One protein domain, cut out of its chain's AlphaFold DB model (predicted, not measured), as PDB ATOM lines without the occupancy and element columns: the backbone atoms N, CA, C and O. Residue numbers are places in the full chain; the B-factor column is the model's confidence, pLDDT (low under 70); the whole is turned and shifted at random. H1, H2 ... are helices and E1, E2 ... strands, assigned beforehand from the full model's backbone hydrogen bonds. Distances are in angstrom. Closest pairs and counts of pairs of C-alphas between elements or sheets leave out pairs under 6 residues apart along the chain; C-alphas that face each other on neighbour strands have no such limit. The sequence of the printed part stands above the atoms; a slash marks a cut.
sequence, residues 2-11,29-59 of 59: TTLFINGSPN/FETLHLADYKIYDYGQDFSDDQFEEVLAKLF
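This is residues 2 to 11 and 29 to 59 of the 59 residues of the protein "Flavodoxin protein" of Streptococcus mitis (UniProt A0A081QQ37). With little regular structure, the printed part is a two-strand ribbon, E1 beside E2, from which a long loop, residues 34 to 50, runs out and folds back to one short helix, H1. It has 41 residues, with E1, E2 and H1 in that order, the strands parallel. The class is mixed, with 15 residues in named elements. It is only just loose, close to compact, with a radius of gyration of the C-alphas of 11.0 A and spans of 31 by 25 by 14 A.

E1, residues 3 to 7, begins at C-alpha 3 (11.169, 1.872, -7.794) and is 12.8 A long. E2, residues 29 to 33, is 12.9 A long. H1, residues 51 to 55, is 6.3 A long and ends at C-alpha 55 (-0.353, -7.013, -12.168).

E1 and E2 are parallel at 24 degrees; C-alphas 5 and 31 face each other at 4.8 A. N 5 and O 30, 2.8 A apart, are within hydrogen-bond range. In H1 the O i to N i+4 pair is within hydrogen-bond range. E1 and H1 are apart.

The C-alphas of Phe 29 and Asp 45, the two farthest apart, are 31.5 A apart. Residues 12 to 28 are not printed; C-alphas 11 and 29 are 18.2 A apart across the cut. The link from E2 to H1 is long. No printed residue is under 70 in pLDDT.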
ATOM      1  N   THR A   2       9.824   5.235 -10.880       85.38
ATOM      2  CA  THR A   2       9.559   4.900  -9.477       85.38
ATOM      3  C   THR A   2       9.992   3.460  -9.240       85.38
ATOM      4  O   THR A   2       9.648   2.570 -10.013       85.38
ATOM      5  N   THR A   3      10.799   3.229  -8.207       94.06
ATOM      6  CA  THR A   3      11.169   1.872  -7.794       94.06
ATOM      7  C   THR A   3       9.995   1.264  -7.037       94.06
ATOM      8  O   THR A   3       9.520   1.856  -6.070       94.06
ATOM      9  N   LEU A   4       9.547   0.078  -7.447       95.44
ATOM     10  CA  LEU A   4       8.556  -0.710  -6.717       95.44
ATOM     11  C   LEU A   4       9.246  -1.906  -6.055       95.44
ATOM     12  O   LEU A   4       9.815  -2.765  -6.726       95.44
ATOM     13  N   PHE A   5       9.185  -1.970  -4.730       96.31
ATOM     14  CA  PHE A   5       9.627  -3.120  -3.953       96.31
ATOM     15  C   PHE A   5       8.448  -4.067  -3.700       96.31
ATOM     16  O   PHE A   5       7.490  -3.719  -3.011       96.31
ATOM     17  N   ILE A   6       8.534  -5.289  -4.226       97.38
ATOM     18  CA  ILE A   6       7.535  -6.342  -4.017       97.38
ATOM     19  C   ILE A   6       7.993  -7.245  -2.868       97.38
ATOM     20  O   ILE A   6       8.970  -7.987  -2.985       97.38
ATOM     21  N   ASN A   7       7.283  -7.197  -1.743       97.88
ATOM     22  CA  ASN A   7       7.551  -8.034  -0.581       97.88
ATOM     23  C   ASN A   7       6.731  -9.329  -0.630       97.88
ATOM     24  O   ASN A   7       5.550  -9.331  -0.278       97.88
ATOM     25  N   GLY A   8       7.389 -10.436  -0.976       96.19
ATOM     26  CA  GLY A   8       6.805 -11.783  -0.918       96.19
ATOM     27  C   GLY A   8       6.791 -12.425   0.475       96.19
ATOM     28  O   GLY A   8       6.279 -13.527   0.631       96.19
ATOM     29  N   SER A   9       7.358 -11.780   1.502       97.00
ATOM     30  CA  SER A   9       7.288 -12.299   2.874       97.00
ATOM     31  C   SER A   9       5.904 -12.053   3.487       97.00
ATOM     32  O   SER A   9       5.386 -10.941   3.353       97.00
ATOM     33  N   PRO A  10       5.350 -13.006   4.265       95.31
ATOM     34  CA  PRO A  10       4.116 -12.780   5.019       95.31
ATOM     35  C   PRO A  10       4.269 -11.697   6.103       95.31
ATOM     36  O   PRO A  10       3.281 -11.127   6.557       95.31
ATOM     37  N   ASN A  11       5.501 -11.384   6.529       96.94
ATOM     38  CA  ASN A  11       5.752 -10.364   7.542       96.94
ATOM     39  C   ASN A  11       6.082  -9.007   6.902       96.94
ATOM     40  O   ASN A  11       7.193  -8.784   6.414       96.94
ATOM     41  N   PHE A  29      11.077   4.529  -2.833       94.62
ATOM     42  CA  PHE A  29      10.426   3.367  -3.422       94.62
ATOM     43  C   PHE A  29       9.047   3.148  -2.807       94.62
ATOM     44  O   PHE A  29       8.818   3.415  -1.627       94.62
ATOM     45  N   GLU A  30       8.134   2.632  -3.618       94.75
ATOM     46  CA  GLU A  30       6.850   2.127  -3.148       94.75
ATOM     47  C   GLU A  30       7.004   0.676  -2.699       94.75
ATOM     48  O   GLU A  30       7.902  -0.035  -3.149       94.75
ATOM     49  N   THR A  31       6.143   0.221  -1.791       95.50
ATOM     50  CA  THR A  31       6.136  -1.174  -1.338       95.50
ATOM     51  C   THR A  31       4.790  -1.817  -1.628       95.50
ATOM     52  O   THR A  31       3.759  -1.336  -1.164       95.50
ATOM     53  N   LEU A  32       4.815  -2.938  -2.345       97.12
ATOM     54  CA  LEU A  32       3.688  -3.845  -2.517       97.12
ATOM     55  C   LEU A  32       3.898  -5.066  -1.615       97.12
ATOM     56  O   LEU A  32       4.853  -5.817  -1.805       97.12
ATOM     57  N   HIS A  33       3.012  -5.306  -0.652       97.88
ATOM     58  CA  HIS A  33       3.043  -6.535   0.144       97.88
ATOM     59  C   HIS A  33       2.141  -7.594  -0.492       97.88
ATOM     60  O   HIS A  33       0.928  -7.427  -0.501       97.88
ATOM     61  N   LEU A  34       2.705  -8.711  -0.962       97.44
ATOM     62  CA  LEU A  34       1.893  -9.809  -1.512       97.44
ATOM     63  C   LEU A  34       1.011 -10.473  -0.445       97.44
ATOM     64  O   LEU A  34      -0.027 -11.026  -0.769       97.44
ATOM     65  N   ALA A  35       1.380 -10.340   0.832       96.56
ATOM     66  CA  ALA A  35       0.586 -10.794   1.974       96.56
ATOM     67  C   ALA A  35      -0.793 -10.112   2.106       96.56
ATOM     68  O   ALA A  35      -1.597 -10.550   2.922       96.56
ATOM     69  N   ASP A  36      -1.039  -9.031   1.356       97.62
ATOM     70  CA  ASP A  36      -2.333  -8.339   1.295       97.62
ATOM     71  C   ASP A  36      -3.268  -8.855   0.202       97.62
ATOM     72  O   ASP A  36      -4.417  -8.425   0.146       97.62
ATOM     73  N   TYR A  37      -2.790  -9.762  -0.649       97.44
ATOM     74  CA  TYR A  37      -3.536 -10.271  -1.789       97.44
ATOM     75  C   TYR A  37      -3.735 -11.770  -1.656       97.44
ATOM     76  O   TYR A  37      -2.847 -12.509  -1.221       97.44
ATOM     77  N   LYS A  38      -4.902 -12.231  -2.088       97.31
ATOM     78  CA  LYS A  38      -5.149 -13.643  -2.317       97.31
ATOM     79  C   LYS A  38      -4.626 -14.009  -3.702       97.31
ATOM     80  O   LYS A  38      -5.246 -13.666  -4.695       97.31
ATOM     81  N   ILE A  39      -3.472 -14.661  -3.758       96.25
ATOM     82  CA  ILE A  39      -2.878 -15.158  -5.003       96.25
ATOM     83  C   ILE A  39      -2.731 -16.665  -4.864       96.25
ATOM     84  O   ILE A  39      -2.177 -17.137  -3.867       96.25
ATOM     85  N   TYR A  40      -3.232 -17.402  -5.845       96.38
ATOM     86  CA  TYR A  40      -3.156 -18.854  -5.861       96.38
ATOM     87  C   TYR A  40      -1.963 -19.355  -6.683       96.38
ATOM     88  O   TYR A  40      -1.267 -18.591  -7.357       96.38
ATOM     89  N   ASP A  41      -1.686 -20.655  -6.584       95.06
ATOM     90  CA  ASP A  41      -0.557 -21.260  -7.284       95.06
ATOM     91  C   ASP A  41      -0.810 -21.328  -8.794       95.06
ATOM     92  O   ASP A  41      -1.940 -21.413  -9.275       95.06
ATOM     93  N   TYR A  42       0.276 -21.352  -9.564       93.69
ATOM     94  CA  TYR A  42       0.217 -21.433 -11.019       93.69
ATOM     95  C   TYR A  42      -0.657 -22.600 -11.511       93.69
ATOM     96  O   TYR A  42      -0.453 -23.756 -11.137       93.69
ATOM     97  N   GLY A  43      -1.598 -22.288 -12.404       94.25
ATOM     98  CA  GLY A  43      -2.542 -23.250 -12.976       94.25
ATOM     99  C   GLY A  43      -3.807 -23.467 -12.143       94.25
ATOM    100  O   GLY A  43      -4.673 -24.229 -12.571       94.25
ATOM    101  N   GLN A  44      -3.933 -22.811 -10.987       96.12
ATOM    102  CA  GLN A  44      -5.191 -22.726 -10.255       96.12
ATOM    103  C   GLN A  44      -6.047 -21.569 -10.787       96.12
ATOM    104  O   GLN A  44      -5.519 -20.550 -11.222       96.12
ATOM    105  N   ASP A  45      -7.368 -21.750 -10.760       95.44
ATOM    106  CA  ASP A  45      -8.343 -20.747 -11.188       95.44
ATOM    107  C   ASP A  45      -9.429 -20.629 -10.116       95.44
ATOM    108  O   ASP A  45     -10.162 -21.586  -9.837       95.44
ATOM    109  N   PHE A  46      -9.485 -19.463  -9.481       97.62
ATOM    110  CA  PHE A  46     -10.439 -19.145  -8.432       97.62
ATOM    111  C   PHE A  46     -11.015 -17.754  -8.669       97.62
ATOM    112  O   PHE A  46     -10.300 -16.806  -8.978       97.62
ATOM    113  N   SER A  47     -12.322 -17.608  -8.447       97.25
ATOM    114  CA  SER A  47     -13.034 -16.344  -8.672       97.25
ATOM    115  C   SER A  47     -12.603 -15.202  -7.748       97.25
ATOM    116  O   SER A  47     -12.997 -14.063  -7.973       97.25
ATOM    117  N   ASP A  48     -11.886 -15.512  -6.667       97.88
ATOM    118  CA  ASP A  48     -11.360 -14.548  -5.701       97.88
ATOM    119  C   ASP A  48      -9.830 -14.428  -5.748       97.88
ATOM    120  O   ASP A  48      -9.226 -13.938  -4.794       97.88
ATOM    121  N   ASP A  49      -9.205 -14.885  -6.838       98.12
ATOM    122  CA  ASP A  49      -7.802 -14.597  -7.121       98.12
ATOM    123  C   ASP A  49      -7.620 -13.103  -7.443       98.12
ATOM    124  O   ASP A  49      -8.344 -12.519  -8.250       98.12
ATOM    125  N   GLN A  50      -6.641 -12.481  -6.793       97.88
ATOM    126  CA  GLN A  50      -6.301 -11.066  -6.901       97.88
ATOM    127  C   GLN A  50      -4.993 -10.836  -7.674       97.88
ATOM    128  O   GLN A  50      -4.411  -9.751  -7.610       97.88
ATOM    129  N   PHE A  51      -4.502 -11.834  -8.414       96.31
ATOM    130  CA  PHE A  51      -3.294 -11.721  -9.228       96.31
ATOM    131  C   PHE A  51      -3.365 -10.559 -10.228       96.31
ATOM    132  O   PHE A  51      -2.417  -9.780 -10.331       96.31
ATOM    133  N   GLU A  52      -4.508 -10.365 -10.888       95.38
ATOM    134  CA  GLU A  52      -4.717  -9.247 -11.821       95.38
ATOM    135  C   GLU A  52      -4.634  -7.874 -11.127       95.38
ATOM    136  O   GLU A  52      -4.099  -6.919 -11.692       95.38
ATOM    137  N   GLU A  53      -5.081  -7.762  -9.867       96.75
ATOM    138  CA  GLU A  53      -4.934  -6.527  -9.080       96.75
ATOM    139  C   GLU A  53      -3.459  -6.203  -8.798       96.75
ATOM    140  O   GLU A  53      -3.062  -5.034  -8.781       96.75
ATOM    141  N   VAL A  54      -2.639  -7.236  -8.581       96.56
ATOM    142  CA  VAL A  54      -1.188  -7.094  -8.411       96.56
ATOM    143  C   VAL A  54      -0.521  -6.711  -9.727       96.56
ATOM    144  O   VAL A  54       0.300  -5.794  -9.731       96.56
ATOM    145  N   LEU A  55      -0.888  -7.348 -10.845       95.38
ATOM    146  CA  LEU A  55      -0.353  -7.013 -12.168       95.38
ATOM    147  C   LEU A  55      -0.651  -5.564 -12.565       95.38
ATOM    148  O   LEU A  55       0.236  -4.885 -13.083       95.38
ATOM    149  N   ALA A  56      -1.841  -5.054 -12.239       95.19
ATOM    150  CA  ALA A  56      -2.226  -3.662 -12.482       95.19
ATOM    151  C   ALA A  56      -1.374  -2.627 -11.718       95.19
ATOM    152  O   ALA A  56      -1.477  -1.432 -11.980       95.19
ATOM    153  N   LYS A  57      -0.548  -3.054 -10.753       92.38
ATOM    154  CA  LYS A  57       0.413  -2.190 -10.047       92.38
ATOM    155  C   LYS A  57       1.819  -2.232 -10.647       92.38
ATOM    156  O   LYS A  57       2.666  -1.450 -10.225       92.38
ATOM    157  N   LEU A  58       2.085  -3.151 -11.579       90.31
ATOM    158  CA  LEU A  58       3.396  -3.326 -12.216       90.31
ATOM    159  C   LEU A  58       3.539  -2.557 -13.535       90.31
ATOM    160  O   LEU A  58       4.667  -2.239 -13.915       90.31
ATOM    161  N   PHE A  59       2.425  -2.292 -14.223       83.44
ATOM    162  CA  PHE A  59       2.357  -1.695 -15.560       83.44
ATOM    163  C   PHE A  59       1.489  -0.437 -15.554       83.44
ATOM    164  O   PHE A  59       1.835   0.502 -16.307       83.44
TER     165      PHE A  59